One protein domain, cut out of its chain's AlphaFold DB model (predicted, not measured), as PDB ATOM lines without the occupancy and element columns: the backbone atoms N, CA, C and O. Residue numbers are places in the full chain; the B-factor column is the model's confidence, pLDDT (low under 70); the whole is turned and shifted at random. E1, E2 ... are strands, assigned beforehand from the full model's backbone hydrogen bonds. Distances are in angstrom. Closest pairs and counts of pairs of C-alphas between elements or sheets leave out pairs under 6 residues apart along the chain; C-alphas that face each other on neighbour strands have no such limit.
ATOM      1  N   VAL A  71      23.789  -8.930  18.913       91.81
ATOM      2  CA  VAL A  71      23.904 -10.327  18.489       91.81
ATOM      3  C   VAL A  71      24.110 -10.383  16.981       91.81
ATOM      4  O   VAL A  71      23.565  -9.562  16.245       91.81
ATOM      5  N   CYS A  72      24.896 -11.352  16.520       91.56
ATOM      6  CA  CYS A  72      25.038 -11.622  15.095       91.56
ATOM      7  C   CYS A  72      23.809 -12.372  14.593       91.56
ATOM      8  O   CYS A  72      23.506 -13.463  15.081       91.56
ATOM      9  N   MET A  73      23.113 -11.798  13.617       92.31
ATOM     10  CA  MET A  73      22.000 -12.452  12.934       92.31
ATOM     11  C   MET A  73      22.271 -12.588  11.447       92.31
ATOM     12  O   MET A  73      22.856 -11.670  10.871       92.31
ATOM     13  N   PRO A  74      21.831 -13.688  10.816       91.19
ATOM     14  CA  PRO A  74      21.876 -13.805   9.369       91.19
ATOM     15  C   PRO A  74      20.987 -12.722   8.752       91.19
ATOM     16  O   PRO A  74      19.839 -12.534   9.160       91.19
ATOM     17  N   ILE A  75      21.556 -11.991   7.800       88.06
ATOM     18  CA  ILE A  75      20.863 -10.961   7.009       88.06
ATOM     19  C   ILE A  75      20.985 -11.226   5.509       88.06
ATOM     20  O   ILE A  75      20.517 -10.445   4.682       88.06
ATOM     21  N   ASP A  76      21.670 -12.304   5.145       82.56
ATOM     22  CA  ASP A  76      21.806 -12.717   3.770       82.56
ATOM     23  C   ASP A  76      20.470 -13.236   3.222       82.56
ATOM     24  O   ASP A  76      19.546 -13.604   3.951       82.56
ATOM     25  N   SER A  77      20.370 -13.258   1.896       83.19
ATOM     26  CA  SER A  77      19.330 -13.992   1.170       83.19
ATOM     27  C   SER A  77      17.871 -13.567   1.406       83.19
ATOM     28  O   SER A  77      17.000 -14.241   0.883       83.19
ATOM     29  N   GLY A  78      17.596 -12.455   2.102       91.56
ATOM     30  CA  GLY A  78      16.232 -11.955   2.358       91.56
ATOM     31  C   GLY A  78      15.742 -12.126   3.800       91.56
ATOM     32  O   GLY A  78      14.599 -11.786   4.099       91.56
ATOM     33  N   TRP A  79      16.591 -12.619   4.711       95.44
ATOM     34  CA  TRP A  79      16.267 -12.686   6.136       95.44
ATOM     35  C   TRP A  79      16.320 -11.302   6.781       95.44
ATOM     36  O   TRP A  79      17.279 -10.549   6.627       95.44
ATOM     37  N   THR A  80      15.287 -10.982   7.555       96.00
ATOM     38  CA  THR A  80      15.182  -9.722   8.290       96.00
ATOM     39  C   THR A  80      15.181  -9.979   9.797       96.00
ATOM     40  O   THR A  80      14.447 -10.853  10.268       96.00
ATOM     41  N   PRO A  81      15.993  -9.253  10.584       95.94
ATOM     42  CA  PRO A  81      16.014  -9.400  12.031       95.94
ATOM     43  C   PRO A  81      14.738  -8.817  12.637       95.94
ATOM     44  O   PRO A  81      14.355  -7.680  12.353       95.94
ATOM     45  N   VAL A  82      14.113  -9.577  13.529       97.31
ATOM     46  CA  VAL A  82      12.888  -9.180  14.225       97.31
ATOM     47  C   VAL A  82      12.937  -9.568  15.702       97.31
ATOM     48  O   VAL A  82      13.742 -10.397  16.133       97.31
ATOM     49  N   VAL A  83      12.048  -8.980  16.496       97.56
ATOM     50  CA  VAL A  83      11.760  -9.409  17.865       97.56
ATOM     51  C   VAL A  83      10.333  -9.916  17.935       97.56
ATOM     52  O   VAL A  83       9.395  -9.204  17.589       97.56
ATOM     53  N   VAL A  84      10.165 -11.146  18.406       97.31
ATOM     54  CA  VAL A  84       8.849 -11.710  18.712       97.31
ATOM     55  C   VAL A  84       8.545 -11.418  20.171       97.31
ATOM     56  O   VAL A  84       9.298 -11.838  21.056       97.31
ATOM     57  N   LEU A  85       7.470 -10.678  20.428       96.25
ATOM     58  CA  LEU A  85       7.088 -10.304  21.786       96.25
ATOM     59  C   LEU A  85       6.566 -11.510  22.574       96.25
ATOM     60  O   LEU A  85       5.899 -12.392  22.032       96.25
ATOM     61  N   ALA A  86       6.849 -11.537  23.877       89.75
ATOM     62  CA  ALA A  86       6.233 -12.500  24.782       89.75
ATOM     63  C   ALA A  86       4.720 -12.242  24.920       89.75
ATOM     64  O   ALA A  86       4.255 -11.107  24.793       89.75
ATOM     65  N   ASN A  87       3.949 -13.290  25.223       83.94
ATOM     66  CA  ASN A  87       2.493 -13.199  25.362       83.94
ATOM     67  C   ASN A  87       2.079 -12.055  26.305       83.94
ATOM     68  O   ASN A  87       2.528 -11.983  27.447       83.94
ATOM     69  N   GLY A  88       1.202 -11.172  25.818       81.94
ATOM     70  CA  GLY A  88       0.678 -10.022  26.563       81.94
ATOM     71  C   GLY A  88       1.482  -8.725  26.419       81.94
ATOM     72  O   GLY A  88       0.972  -7.665  26.780       81.94
ATOM     73  N   GLN A  89       2.690  -8.761  25.851       88.62
ATOM     74  CA  GLN A  89       3.426  -7.548  25.490       88.62
ATOM     75  C   GLN A  89       2.891  -6.981  24.170       88.62
ATOM     76  O   GLN A  89       2.618  -7.711  23.220       88.62
ATOM     77  N   THR A  90       2.717  -5.659  24.107       89.69
ATOM     78  CA  THR A  90       2.127  -4.983  22.933       89.69
ATOM     79  C   THR A  90       2.980  -3.854  22.373       89.69
ATOM     80  O   THR A  90       2.675  -3.366  21.279       89.69
ATOM     81  N   LEU A  91       4.020  -3.446  23.102       94.50
ATOM     82  CA  LEU A  91       4.934  -2.380  22.724       94.50
ATOM     83  C   LEU A  91       6.230  -2.989  22.213       94.50
ATOM     84  O   LEU A  91       6.819  -3.848  22.866       94.50
ATOM     85  N   CYS A  92       6.660  -2.529  21.047       96.12
ATOM     86  CA  CYS A  92       7.938  -2.935  20.503       96.12
ATOM     87  C   CYS A  92       9.094  -2.199  21.191       96.12
ATOM     88  O   CYS A  92       8.937  -1.023  21.540       96.12
ATOM     89  N   PRO A  93      10.263  -2.848  21.350       94.56
ATOM     90  CA  PRO A  93      11.477  -2.167  21.777       94.56
ATOM     91  C   PRO A  93      11.784  -0.979  20.861       94.56
ATOM     92  O   PRO A  93      11.543  -1.031  19.657       94.56
ATOM     93  N   THR A  94      12.375   0.085  21.403       93.94
ATOM     94  CA  THR A  94      12.745   1.275  20.612       93.94
ATOM     95  C   THR A  94      13.751   0.959  19.504       93.94
ATOM     96  O   THR A  94      13.791   1.648  18.489       93.94
ATOM     97  N   THR A  95      14.534  -0.106  19.679       93.75
ATOM     98  CA  THR A  95      15.462  -0.651  18.687       93.75
ATOM     99  C   THR A  95      14.783  -1.476  17.595       93.75
ATOM    100  O   THR A  95      15.442  -1.774  16.612       93.75
ATOM    101  N   TYR A  96      13.500  -1.821  17.738       95.81
ATOM    102  CA  TYR A  96      12.671  -2.527  16.756       95.81
ATOM    103  C   TYR A  96      11.314  -1.807  16.613       95.81
ATOM    104  O   TYR A  96      10.279  -2.355  16.985       95.81
ATOM    105  N   PRO A  97      11.280  -0.555  16.128       95.50
ATOM    106  CA  PRO A  97      10.122   0.330  16.286       95.50
ATOM    107  C   PRO A  97       8.884  -0.081  15.474       95.50
ATOM    108  O   PRO A  97       7.782   0.397  15.749       95.50
ATOM    109  N   THR A  98       9.039  -0.935  14.460       96.69
ATOM    110  CA  THR A  98       7.948  -1.286  13.548       96.69
ATOM    111  C   THR A  98       7.159  -2.463  14.093       96.69
ATOM    112  O   THR A  98       7.611  -3.600  14.021       96.69
ATOM    113  N   LYS A  99       5.958  -2.199  14.603       96.38
ATOM    114  CA  LYS A  99       5.031  -3.241  15.047       96.38
ATOM    115  C   LYS A  99       4.288  -3.864  13.870       96.38
ATOM    116  O   LYS A  99       3.711  -3.145  13.061       96.38
ATOM    117  N   ASP A 100       4.218  -5.186  13.862       96.62
ATOM    118  CA  ASP A 100       3.472  -5.977  12.894       96.62
ATOM    119  C   ASP A 100       2.727  -7.119  13.605       96.62
ATOM    120  O   ASP A 100       3.309  -7.874  14.385       96.62
ATOM    121  N   ALA A 101       1.414  -7.210  13.397       95.94
ATOM    122  CA  ALA A 101       0.561  -8.213  14.028       95.94
ATOM    123  C   ALA A 101       0.240  -9.316  13.020       95.94
ATOM    124  O   ALA A 101      -0.233  -9.039  11.921       95.94
ATOM    125  N   ARG A 102       0.490 -10.567  13.404       96.81
ATOM    126  CA  ARG A 102       0.445 -11.717  12.502       96.81
ATOM    127  C   ARG A 102      -0.309 -12.884  13.101       96.81
ATOM    128  O   ARG A 102      -0.359 -13.058  14.317       96.81
ATOM    129  N   LYS A 103      -0.819 -13.734  12.217       97.44
ATOM    130  CA  LYS A 103      -1.254 -15.088  12.552       97.44
ATOM    131  C   LYS A 103      -0.081 -16.038  12.381       97.44
ATOM    132  O   LYS A 103       0.716 -15.866  11.464       97.44
ATOM    133  N   ALA A 104       0.013 -17.032  13.250       96.75
ATOM    134  CA  ALA A 104       1.059 -18.042  13.222       96.75
ATOM    135  C   ALA A 104       0.471 -19.453  13.278       96.75
ATOM    136  O   ALA A 104      -0.629 -19.659  13.803       96.75
ATOM    137  N   THR A 105       1.220 -20.422  12.747       95.19
ATOM    138  CA  THR A 105       0.888 -21.843  12.871       95.19
ATOM    139  C   THR A 105       0.691 -22.215  14.348       95.19
ATOM    140  O   THR A 105       1.497 -21.794  15.183       95.19
ATOM    141  N   PRO A 106      -0.350 -22.996  14.689       93.25
ATOM    142  CA  PRO A 106      -0.547 -23.490  16.047       93.25
ATOM    143  C   PRO A 106       0.671 -24.269  16.559       93.25
ATOM    144  O   PRO A 106       1.384 -24.913  15.794       93.25
ATOM    145  N   THR A 107       0.906 -24.221  17.871       87.94
ATOM    146  CA  THR A 107       2.049 -24.903  18.516       87.94
ATOM    147  C   THR A 107       1.710 -26.291  19.061       87.94
ATOM    148  O   THR A 107       2.612 -27.011  19.489       87.94
ATOM    149  N   GLY A 108       0.427 -26.663  19.061       87.88
ATOM    150  CA  GLY A 108      -0.053 -27.975  19.487       87.88
ATOM    151  C   GLY A 108      -0.332 -28.915  18.316       87.88
ATOM    152  O   GLY A 108      -0.263 -28.528  17.152       87.88
ATOM    153  N   VAL A 109      -0.644 -30.164  18.652       87.88
ATOM    154  CA  VAL A 109      -1.052 -31.186  17.685       87.88
ATOM    155  C   VAL A 109      -2.567 -31.119  17.539       87.88
ATOM    156  O   VAL A 109      -3.279 -31.140  18.541       87.88
ATOM    157  N   ASP A 110      -3.052 -31.039  16.305       92.56
ATOM    158  CA  ASP A 110      -4.477 -31.185  16.026       92.56
ATOM    159  C   ASP A 110      -4.892 -32.637  16.253       92.56
ATOM    160  O   ASP A 110      -4.239 -33.559  15.757       92.56
ATOM    161  N   THR A 111      -5.989 -32.856  16.972       91.88
ATOM    162  CA  THR A 111      -6.528 -34.203  17.163       91.88
ATOM    163  C   THR A 111      -8.023 -34.250  16.878       91.88
ATOM    164  O   THR A 111      -8.756 -33.271  17.020       91.88
ATOM    165  N   CYS A 112      -8.482 -35.422  16.449       93.25
ATOM    166  CA  CYS A 112      -9.890 -35.709  16.240       93.25
ATOM    167  C   CYS A 112     -10.273 -36.896  17.121       93.25
ATOM    168  O   CYS A 112      -9.787 -38.013  16.944       93.25
ATOM    169  N   GLY A 113     -11.144 -36.651  18.095       91.44
ATOM    170  CA  GLY A 113     -11.714 -37.700  18.926       91.44
ATOM    171  C   GLY A 113     -12.915 -38.348  18.244       91.44
ATOM    172  O   GLY A 113     -13.684 -37.679  17.554       91.44
ATOM    173  N   GLN A 186      -6.222 -27.002  17.071       95.69
ATOM    174  CA  GLN A 186      -5.575 -25.875  17.721       95.69
ATOM    175  C   GLN A 186      -5.747 -24.629  16.845       95.69
ATOM    176  O   GLN A 186      -5.373 -24.656  15.665       95.69
ATOM    177  N   PRO A 187      -6.310 -23.526  17.371       93.88
ATOM    178  CA  PRO A 187      -6.520 -22.329  16.574       93.88
ATOM    179  C   PRO A 187      -5.176 -21.663  16.236       93.88
ATOM    180  O   PRO A 187      -4.230 -21.740  17.027       93.88
ATOM    181  N   PRO A 188      -5.075 -20.963  15.093       95.12
ATOM    182  CA  PRO A 188      -3.918 -20.127  14.796       95.12
ATOM    183  C   PRO A 188      -3.704 -19.087  15.897       95.12
ATOM    184  O   PRO A 188      -4.649 -18.423  16.328       95.12
ATOM    185  N   SER A 189      -2.461 -18.925  16.344       94.94
ATOM    186  CA  SER A 189      -2.130 -17.974  17.406       94.94
ATOM    187  C   SER A 189      -1.842 -16.583  16.848       94.94
ATOM    188  O   SER A 189      -1.273 -16.448  15.764       94.94
ATOM    189  N   ASP A 190      -2.168 -15.555  17.626       94.81
ATOM    190  CA  ASP A 190      -1.712 -14.189  17.379       94.81
ATOM    191  C   ASP A 190      -0.267 -14.008  17.845       94.81
ATOM    192  O   ASP A 190       0.085 -14.359  18.973       94.81
ATOM    193  N   VAL A 191       0.565 -13.432  16.982       95.44
ATOM    194  CA  VAL A 191       1.964 -13.115  17.266       95.44
ATOM    195  C   VAL A 191       2.225 -11.661  16.899       95.44
ATOM    196  O   VAL A 191       1.837 -11.196  15.829       95.44
ATOM    197  N   VAL A 192       2.904 -10.935  17.787       96.81
ATOM    198  CA  VAL A 192       3.384  -9.580  17.502       96.81
ATOM    199  C   VAL A 192       4.869  -9.647  17.186       96.81
ATOM    200  O   VAL A 192       5.677 -10.074  18.016       96.81
ATOM    201  N   VAL A 193       5.207  -9.213  15.979       97.25
ATOM    202  CA  VAL A 193       6.566  -9.121  15.464       97.25
ATOM    203  C   VAL A 193       6.966  -7.650  15.427       97.25
ATOM    204  O   VAL A 193       6.215  -6.793  14.970       97.25
ATOM    205  N   CYS A 194       8.154  -7.353  15.927       97.88
ATOM    206  CA  CYS A 194       8.737  -6.023  15.942       97.88
ATOM    207  C   CYS A 194       9.949  -6.012  15.012       97.88
ATOM    208  O   CYS A 194      10.898  -6.762  15.227       97.88
ATOM    209  N   GLY A 195       9.909  -5.199  13.961       96.31
ATOM    210  CA  GLY A 195      10.958  -5.069  12.950       96.31
ATOM    211  C   GLY A 195      11.600  -3.681  12.938       96.31
ATOM    212  O   GLY A 195      11.416  -2.876  13.849       96.31
ATOM    213  N   GLY A 196      12.347  -3.391  11.872       94.19
ATOM    214  CA  GLY A 196      12.976  -2.081  11.672       94.19
ATOM    215  C   GLY A 196      14.246  -1.866  12.496       94.19
ATOM    216  O   GLY A 196      14.615  -0.720  12.750       94.19
ATOM    217  N   ALA A 197      14.906  -2.945  12.928       91.88
ATOM    218  CA  ALA A 197      16.162  -2.808  13.644       91.88
ATOM    219  C   ALA A 197      17.246  -2.161  12.784       91.88
ATOM    220  O   ALA A 197      17.405  -2.532  11.618       91.88
ATOM    221  N   PRO A 198      18.036  -1.236  13.357       85.44
ATOM    222  CA  PRO A 198      19.210  -0.731  12.678       85.44
ATOM    223  C   PRO A 198      20.207  -1.884  12.536       85.44
ATOM    224  O   PRO A 198      20.759  -2.373  13.524       85.44
ATOM    225  N   THR A 199      20.440  -2.323  11.303       78.69
ATOM    226  CA  THR A 199      21.550  -3.216  10.974       78.69
ATOM    227  C   THR A 199      22.823  -2.383  11.005       78.69
ATOM    228  O   THR A 199      23.192  -1.701  10.052       78.69
ATOM    229  N   THR A 200      23.460  -2.343  12.172       65.19
ATOM    230  CA  THR A 200      24.761  -1.686  12.309       65.19
ATOM    231  C   THR A 200      25.859  -2.604  11.788       65.19
ATOM    232  O   THR A 200      25.702  -3.818  11.868       65.19
ATOM    233  N   ASP A 201      26.918  -1.985  11.264       63.06
ATOM    234  CA  ASP A 201      28.193  -2.538  10.780       63.06
ATOM    235  C   ASP A 201      28.414  -4.057  10.941       63.06
ATOM    236  O   ASP A 201      28.272  -4.617  12.027       63.06
ATOM    237  N   THR A 202      28.859  -4.723   9.874       71.56
ATOM    238  CA  THR A 202      29.180  -6.167   9.870       71.56
ATOM    239  C   THR A 202      30.402  -6.521  10.732       71.56
ATOM    240  O   THR A 202      30.686  -7.696  10.965       71.56
ATOM    241  N   ALA A 203      31.117  -5.514  11.244       75.50
ATOM    242  CA  ALA A 203      32.235  -5.682  12.161       75.50
ATOM    243  C   ALA A 203      31.786  -6.399  13.446       75.50
ATOM    244  O   ALA A 203      31.004  -5.862  14.229       75.50
ATOM    245  N   GLY A 204      32.300  -7.608  13.684       82.31
ATOM    246  CA  GLY A 204      31.858  -8.429  14.818       82.31
ATOM    247  C   GLY A 204      31.148  -9.720  14.427       82.31
ATOM    248  O   GLY A 204      30.880 -10.522  15.309       82.31
ATOM    249  N   CYS A 205      30.813  -9.921  13.153       88.38
ATOM    250  CA  CYS A 205      30.045 -11.078  12.702       88.38
ATOM    251  C   CYS A 205      30.652 -11.717  11.450       88.38
ATOM    252  O   CYS A 205      31.497 -11.120  10.781       88.38
ATOM    253  N   ASP A 206      30.214 -12.937  11.132       88.19
ATOM    254  CA  ASP A 206      30.591 -13.600   9.883       88.19
ATOM    255  C   ASP A 206      30.037 -12.828   8.665       88.19
ATOM    256  O   ASP A 206      29.073 -12.075   8.778       88.19
ATOM    257  N   ALA A 207      30.603 -13.043   7.472       84.31
ATOM    258  CA  ALA A 207      30.297 -12.256   6.263       84.31
ATOM    259  C   ALA A 207      28.815 -12.262   5.812       84.31
ATOM    260  O   ALA A 207      28.409 -11.391   5.047       84.31
ATOM    261  N   ALA A 208      28.010 -13.223   6.277       87.12
ATOM    262  CA  ALA A 208      26.571 -13.340   6.001       87.12
ATOM    263  C   ALA A 208      25.681 -12.838   7.160       87.12
ATOM    264  O   ALA A 208      24.462 -13.012   7.157       87.12
ATOM    265  N   GLN A 209      26.290 -12.242   8.182       90.88
ATOM    266  CA  GLN A 209      25.628 -11.818   9.404       90.88
ATOM    267  C   GLN A 209      25.830 -10.323   9.646       90.88
ATOM    268  O   GLN A 209      26.820  -9.726   9.228       90.88
ATOM    269  N   ALA A 210      24.898  -9.719  10.374       91.31
ATOM    270  CA  ALA A 210      25.033  -8.356  10.861       91.31
ATOM    271  C   ALA A 210      24.805  -8.273  12.360       91.31
ATOM    272  O   ALA A 210      24.066  -9.063  12.958       91.31
ATOM    273  N   CYS A 211      25.429  -7.256  12.943       92.44
ATOM    274  CA  CYS A 211      25.243  -6.884  14.323       92.44
ATOM    275  C   CYS A 211      23.910  -6.171  14.520       92.44
ATOM    276  O   CYS A 211      23.747  -5.008  14.136       92.44
ATOM    277  N   VAL A 212      22.974  -6.843  15.189       93.62
ATOM    278  CA  VAL A 212      21.660  -6.284  15.521       93.62
ATOM    279  C   VAL A 212      21.482  -6.171  17.033       93.62
ATOM    280  O   VAL A 212      22.104  -6.932  17.777       93.62
ATOM    281  N   PRO A 213      20.660  -5.229  17.523       93.94
ATOM    282  CA  PRO A 213      20.384  -5.111  18.950       93.94
ATOM    283  C   PRO A 213      19.837  -6.419  19.538       93.94
ATOM    284  O   PRO A 213      18.948  -7.057  18.971       93.94
ATOM    285  N   ALA A 214      20.353  -6.818  20.697       92.94
ATOM    286  CA  ALA A 214      19.762  -7.908  21.456       92.94
ATOM    287  C   ALA A 214      18.338  -7.519  21.887       92.94
ATOM    288  O   ALA A 214      18.075  -6.366  22.241       92.94
ATOM    289  N   ALA A 215      17.420  -8.480  21.845       92.00
ATOM    290  CA  ALA A 215      16.094  -8.338  22.411       92.00
ATOM    291  C   ALA A 215      16.242  -8.097  23.916       92.00
ATOM    292  O   ALA A 215      17.074  -8.718  24.584       92.00
ATOM    293  N   ASP A 216      15.437  -7.183  24.440       89.94
ATOM    294  CA  ASP A 216      15.295  -7.014  25.876       89.94
ATOM    295  C   ASP A 216      14.455  -8.162  26.468       89.94
ATOM    296  O   ASP A 216      14.071  -9.120  25.793       89.94
ATOM    297  N   SER A 217      14.135  -8.075  27.758       87.12
ATOM    298  CA  SER A 217      13.295  -9.070  28.430       87.12
ATOM    299  C   SER A 217      11.864  -9.168  27.880       87.12
ATOM    300  O   SER A 217      11.130 -10.061  28.301       87.12
ATOM    301  N   ALA A 218      11.430  -8.262  26.996       86.25
ATOM    302  CA  ALA A 218      10.068  -8.241  26.468       86.25
ATOM    303  C   ALA A 218       9.863  -9.196  25.280       86.25
ATOM    304  O   ALA A 218       8.717  -9.474  24.914       86.25
ATOM    305  N   GLY A 219      10.934  -9.736  24.690       94.00
ATOM    306  CA  GLY A 219      10.809 -10.602  23.523       94.00
ATOM    307  C   GLY A 219      12.007 -11.498  23.252       94.00
ATOM    308  O   GLY A 219      12.926 -11.639  24.053       94.00
ATOM    309  N   LYS A 220      11.966 -12.152  22.093       96.19
ATOM    310  CA  LYS A 220      13.050 -12.993  21.588       96.19
ATOM    311  C   LYS A 220      13.511 -12.497  20.235       96.19
ATOM    312  O   LYS A 220      12.700 -12.240  19.350       96.19
ATOM    313  N   ASN A 221      14.822 -12.419  20.086       96.00
ATOM    314  CA  ASN A 221      15.492 -12.232  18.814       96.00
ATOM    315  C   ASN A 221      15.166 -13.393  17.862       96.00
ATOM    316  O   ASN A 221      15.471 -14.545  18.168       96.00
ATOM    317  N   CYS A 222      14.573 -13.082  16.717       97.69
ATOM    318  CA  CYS A 222      14.241 -14.027  15.660       97.69
ATOM    319  C   CYS A 222      14.590 -13.408  14.300       97.69
ATOM    320  O   CYS A 222      14.958 -12.235  14.205       97.69
ATOM    321  N   ILE A 223      14.461 -14.192  13.240       97.19
ATOM    322  CA  ILE A 223      14.605 -13.736  11.857       97.19
ATOM    323  C   ILE A 223      13.364 -14.130  11.063       97.19
ATOM    324  O   ILE A 223      12.735 -15.150  11.352       97.19
ATOM    325  N   MET A 224      13.002 -13.315  10.079       97.62
ATOM    326  CA  MET A 224      11.809 -13.510   9.264       97.62
ATOM    327  C   MET A 224      12.133 -13.382   7.777       97.62
ATOM    328  O   MET A 224      12.937 -12.531   7.396       97.62
ATOM    329  N   HIS A 225      11.509 -14.218   6.951       97.69
ATOM    330  CA  HIS A 225      11.722 -14.259   5.505       97.69
ATOM    331  C   HIS A 225      10.403 -14.419   4.759       97.69
ATOM    332  O   HIS A 225       9.521 -15.154   5.205       97.69
ATOM    333  N   ASP A 226      10.288 -13.776   3.599       97.06
ATOM    334  CA  ASP A 226       9.124 -13.911   2.724       97.06
ATOM    335  C   ASP A 226       9.027 -15.311   2.124       97.06
ATOM    336  O   ASP A 226      10.002 -15.820   1.583       97.06
ATOM    337  N   GLY A 227       7.861 -15.947   2.200       96.12
ATOM    338  CA  GLY A 227       7.649 -17.312   1.729       96.12
ATOM    339  C   GLY A 227       8.074 -18.396   2.720       96.12
ATOM    340  O   GLY A 227       8.368 -18.155   3.895       96.12
ATOM    341  N   GLU A 228       8.077 -19.634   2.233       94.06
ATOM    342  CA  GLU A 228       8.406 -20.820   3.019       94.06
ATOM    343  C   GLU A 228       9.865 -21.239   2.827       94.06
ATOM    344  O   GLU A 228      10.231 -21.818   1.809       94.06
ATOM    345  N   PHE A 229      10.693 -20.970   3.835       95.94
ATOM    346  CA  PHE A 229      12.122 -21.271   3.828       95.94
ATOM    347  C   PHE A 229      12.503 -22.142   5.029       95.94
ATOM    348  O   PHE A 229      11.821 -22.166   6.057       95.94
ATOM    349  N   ALA A 230      13.597 -22.892   4.899       95.94
ATOM    350  CA  ALA A 230      14.203 -23.590   6.025       95.94
ATOM    351  C   ALA A 230      14.940 -22.590   6.925       95.94
ATOM    352  O   ALA A 230      15.536 -21.631   6.433       95.94
ATOM    353  N   CYS A 231      14.926 -22.818   8.240       96.06
ATOM    354  CA  CYS A 231      15.633 -21.934   9.156       96.06
ATOM    355  C   CYS A 231      17.159 -22.088   9.026       96.06
ATOM    356  O   CYS A 231      17.660 -23.218   9.021       96.06
ATOM    357  N   PRO A 232      17.913 -20.975   8.984       94.88
ATOM    358  CA  PRO A 232      19.365 -20.988   9.086       94.88
ATOM    359  C   PRO A 232      19.866 -21.679  10.360       94.88
ATOM    360  O   PRO A 232      19.190 -21.729  11.394       94.88
ATOM    361  N   LYS A 233      21.108 -22.174  10.311       91.81
ATOM    362  CA  LYS A 233      21.769 -22.805  11.462       91.81
ATOM    363  C   LYS A 233      21.745 -21.865  12.675       91.81
ATOM    364  O   LYS A 233      22.153 -20.715  12.585       91.81
ATOM    365  N   GLY A 234      21.307 -22.387  13.822       91.19
ATOM    366  CA  GLY A 234      21.173 -21.624  15.071       91.19
ATOM    367  C   GLY A 234      19.738 -21.206  15.402       91.19
ATOM    368  O   GLY A 234      19.472 -20.914  16.561       91.19
ATOM    369  N   PHE A 235      18.811 -21.279  14.441       94.94
ATOM    370  CA  PHE A 235      17.388 -21.011  14.646       94.94
ATOM    371  C   PHE A 235      16.596 -22.306  14.485       94.94
ATOM    372  O   PHE A 235      16.342 -22.763  13.375       94.94
ATOM    373  N   ARG A 236      16.266 -22.961  15.601       95.31
ATOM    374  CA  ARG A 236      15.693 -24.318  15.572       95.31
ATOM    375  C   ARG A 236      14.178 -24.322  15.435       95.31
ATOM    376  O   ARG A 236      13.603 -25.329  15.033       95.31
ATOM    377  N   ARG A 237      13.524 -23.225  15.810       96.19
ATOM    378  CA  ARG A 237      12.067 -23.117  15.825       96.19
ATOM    379  C   ARG A 237      11.605 -22.409  14.565       96.19
ATOM    380  O   ARG A 237      11.766 -21.197  14.464       96.19
ATOM    381  N   ARG A 238      11.029 -23.171  13.636       96.62
ATOM    382  CA  ARG A 238      10.352 -22.660  12.441       96.62
ATOM    383  C   ARG A 238       8.868 -22.470  12.736       96.62
ATOM    384  O   ARG A 238       8.229 -23.362  13.288       96.62
ATOM    385  N   THR A 239       8.310 -21.342  12.329       97.38
ATOM    386  CA  THR A 239       6.873 -21.066  12.403       97.38
ATOM    387  C   THR A 239       6.448 -20.343  11.135       97.38
ATOM    388  O   THR A 239       7.063 -19.346  10.763       97.38
ATOM    389  N   THR A 240       5.405 -20.827  10.463       97.62
ATOM    390  CA  THR A 240       4.813 -20.089   9.342       97.62
ATOM    391  C   THR A 240       3.885 -19.020   9.904       97.62
ATOM    392  O   THR A 240       3.118 -19.267  10.835       97.62
ATOM    393  N   THR A 241       3.984 -17.814   9.361       97.94
ATOM    394  CA  THR A 241       3.168 -16.666   9.749       97.94
ATOM    395  C   THR A 241       2.543 -16.009   8.528       97.94
ATOM    396  O   THR A 241       3.013 -16.213   7.412       97.94
ATOM    397  N   GLY A 242       1.506 -15.203   8.730       97.62
ATOM    398  CA  GLY A 242       0.902 -14.379   7.685       97.62
ATOM    399  C   GLY A 242       0.086 -13.233   8.265       97.62
ATOM    400  O   GLY A 242      -0.176 -13.186   9.471       97.62
ATOM    401  N   THR A 243      -0.330 -12.307   7.406       96.94
ATOM    402  CA  THR A 243      -1.190 -11.171   7.790       96.94
ATOM    403  C   THR A 243      -2.633 -11.601   8.054       96.94
ATOM    404  O   THR A 243      -3.364 -10.939   8.787       96.94
ATOM    405  N   GLY A 244      -3.023 -12.739   7.485       96.56
ATOM    406  CA  GLY A 244      -4.321 -13.378   7.637       96.56
ATOM    407  C   GLY A 244      -4.181 -14.896   7.572       96.56
ATOM    408  O   GLY A 244      -3.121 -15.425   7.225       96.56
ATOM    409  N   VAL A 245      -5.248 -15.603   7.937       97.44
ATOM    410  CA  VAL A 245      -5.285 -17.065   7.906       97.44
ATOM    411  C   VAL A 245      -6.659 -17.545   7.458       97.44
ATOM    412  O   VAL A 245      -7.680 -17.090   7.972       97.44
ATOM    413  N   THR A 246      -6.676 -18.465   6.499       97.12
ATOM    414  CA  THR A 246      -7.860 -19.245   6.141       97.12
ATOM    415  C   THR A 246      -7.676 -20.645   6.704       97.12
ATOM    416  O   THR A 246      -6.762 -21.373   6.315       97.12
ATOM    417  N   ASP A 247      -8.539 -21.010   7.646       96.69
ATOM    418  CA  ASP A 247      -8.538 -22.325   8.273       96.69
ATOM    419  C   ASP A 247      -9.736 -23.127   7.767       96.69
ATOM    420  O   ASP A 247     -10.884 -22.826   8.098       96.69
ATOM    421  N   SER A 248      -9.467 -24.117   6.917       96.31
ATOM    422  CA  SER A 248     -10.470 -25.069   6.435       96.31
ATOM    423  C   SER A 248     -10.333 -26.435   7.102       96.31
ATOM    424  O   SER A 248     -10.953 -27.401   6.646       96.31
ATOM    425  N   ARG A 249      -9.507 -26.544   8.155       96.56
ATOM    426  CA  ARG A 249      -9.300 -27.811   8.850       96.56
ATOM    427  C   ARG A 249     -10.594 -28.269   9.511       96.56
ATOM    428  O   ARG A 249     -11.341 -27.489  10.097       96.56
ATOM    429  N   THR A 316      -4.013 -22.151   5.495       96.69
ATOM    430  CA  THR A 316      -3.302 -21.293   4.539       96.69
ATOM    431  C   THR A 316      -3.162 -19.877   5.078       96.69
ATOM    432  O   THR A 316      -4.093 -19.308   5.647       96.69
ATOM    433  N   PHE A 317      -1.974 -19.300   4.909       96.88
ATOM    434  CA  PHE A 317      -1.656 -17.952   5.367       96.88
ATOM    435  C   PHE A 317      -1.667 -16.974   4.196       96.88
ATOM    436  O   PHE A 317      -1.140 -17.266   3.122       96.88
ATOM    437  N   GLU A 318      -2.246 -15.797   4.412       97.50
ATOM    438  CA  GLU A 318      -2.118 -14.680   3.480       97.50
ATOM    439  C   GLU A 318      -0.725 -14.067   3.623       97.50
ATOM    440  O   GLU A 318      -0.297 -13.767   4.740       97.50
ATOM    441  N   SER A 319      -0.030 -13.872   2.497       96.69
ATOM    442  CA  SER A 319       1.369 -13.415   2.465       96.69
ATOM    443  C   SER A 319       2.254 -14.245   3.409       96.69
ATOM    444  O   SER A 319       2.740 -13.719   4.412       96.69
ATOM    445  N   PRO A 320       2.415 -15.560   3.150       97.19
ATOM    446  CA  PRO A 320       3.105 -16.455   4.066       97.19
ATOM    447  C   PRO A 320       4.566 -16.037   4.232       97.19
ATOM    448  O   PRO A 320       5.258 -15.748   3.257       97.19
ATOM    449  N   GLN A 321       5.041 -16.034   5.472       98.00
ATOM    450  CA  GLN A 321       6.424 -15.733   5.831       98.00
ATOM    451  C   GLN A 321       6.919 -16.741   6.860       98.00
ATOM    452  O   GLN A 321       6.185 -17.149   7.764       98.00
ATOM    453  N   THR A 322       8.183 -17.120   6.748       97.75
ATOM    454  CA  THR A 322       8.831 -18.006   7.708       97.75
ATOM    455  C   THR A 322       9.445 -17.182   8.825       97.75
ATOM    456  O   THR A 322      10.305 -16.342   8.580       97.75
ATOM    457  N   LEU A 323       9.039 -17.465  10.057       97.75
ATOM    458  CA  LEU A 323       9.634 -16.946  11.278       97.75
ATOM    459  C   LEU A 323      10.521 -18.027  11.903       97.75
ATOM    460  O   LEU A 323      10.069 -19.140  12.167       97.75
ATOM    461  N   CYS A 324      11.782 -17.692  12.149       97.56
ATOM    462  CA  CYS A 324      12.773 -18.592  12.717       97.56
ATOM    463  C   CYS A 324      13.325 -18.007  14.015       97.56
ATOM    464  O   CYS A 324      13.879 -16.909  14.027       97.56
ATOM    465  N   CYS A 325      13.192 -18.750  15.111       96.50
ATOM    466  CA  CYS A 325      13.681 -18.364  16.434       96.50
ATOM    467  C   CYS A 325      14.689 -19.406  16.972       96.50
ATOM    468  O   CYS A 325      14.614 -20.577  16.575       96.50
ATOM    469  N   PRO A 326      15.622 -19.011  17.860       93.12
ATOM    470  CA  PRO A 326      16.568 -19.924  18.512       93.12
ATOM    471  C   PRO A 326      15.910 -21.116  19.228       93.12
ATOM    472  O   PRO A 326      14.856 -20.933  19.890       93.12
TER     473      PRO A 326
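AT A GLANCE: This is residues 71 to 113, 186 to 249 and 316 to 326 of the 326 residues of an uncharacterized protein of Labilithrix luteola (UniProt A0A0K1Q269). Six strands, E2, E5, E3, E8, E11 and E7, close into a small barrel, with a two-stranded ribbon, E1 and E6, near one end and a second ribbon, E9 and E10, near the other. Beyond that second end a stretch of chain runs out to the short strand E4, farthest from the mean of the C-alphas. The printed part has 118 residues, with no named helix and eleven strands in the order E1 to E11; neighbours in the barrel and in both ribbons are antiparallel. The class is all strand, though 58 of the 118 residues, under half, are in named elements. The whole is compact, with a radius of gyration of the C-alphas of 14.7 A, yet elongated, spanning 54 by 28 by 22 A.

HOW THE PARTS SIT: Start at E1, residues 71 to 74, antiparallel to E6, residues 209 to 213, at 137 degrees; N 71 and O 212 are 2.8 A apart. Next comes E2, residues 80 to 85; the closest C-alphas of E1 and E2, Met 73 and Pro 81, are 6.8 A apart. On one side of E2 look for E5, residues 189 to 195, with N 83 and O 194 2.8 A apart. On its other side is E7, residues 219 to 226, with N 80 and O 224 2.8 A apart; E7 bends by 51 degrees at residue 222. E3, residues 98 to 104, is antiparallel to E5 at 152 degrees, with N 100 and O 193 2.8 A apart. E8, residues 237 to 242, is staggered: its residues 241 to 242 pair with E3, N 103 and O 242 being 2.9 A apart, and its residues 237 to 241 pair with E11, residues 321 to 325, N 239 and O 323 being 2.8 A apart. E11 and E7 close the ring, with N 322 and O 225 2.8 A apart. E8 runs on into E9, residues 244 to 247, at 100 degrees; E9 pairs with E10, residues 316 to 318, N 246 and O 316 being 2.8 A apart. E4, residues 111 to 113, pairs with no named strand.

IN THESE COORDINATES: Find C-alpha 71 at (23.904, -10.327, 18.489), where E1 begins. E7, the longest strand by residues, runs 21.1 A from C-alpha 219 at (10.809, -10.602, 23.523); E5 measures 18.9 A and E3 18.1 A. E11 ends at C-alpha 325, (13.681, -18.364, 16.434).

THE WHOLE: The C-alphas farthest apart, Gly 113 and Ala 203, are 54.8 A apart. Residues 114 to 185 and 250 to 315 are not printed, and the C-alpha gaps across these cuts are 13.4 A and 9.9 A. Two links are long, residues 86 to 97 and 196 to 208. Mean pLDDT of the printed part is 92.8; residues 200 to 201 are under 70.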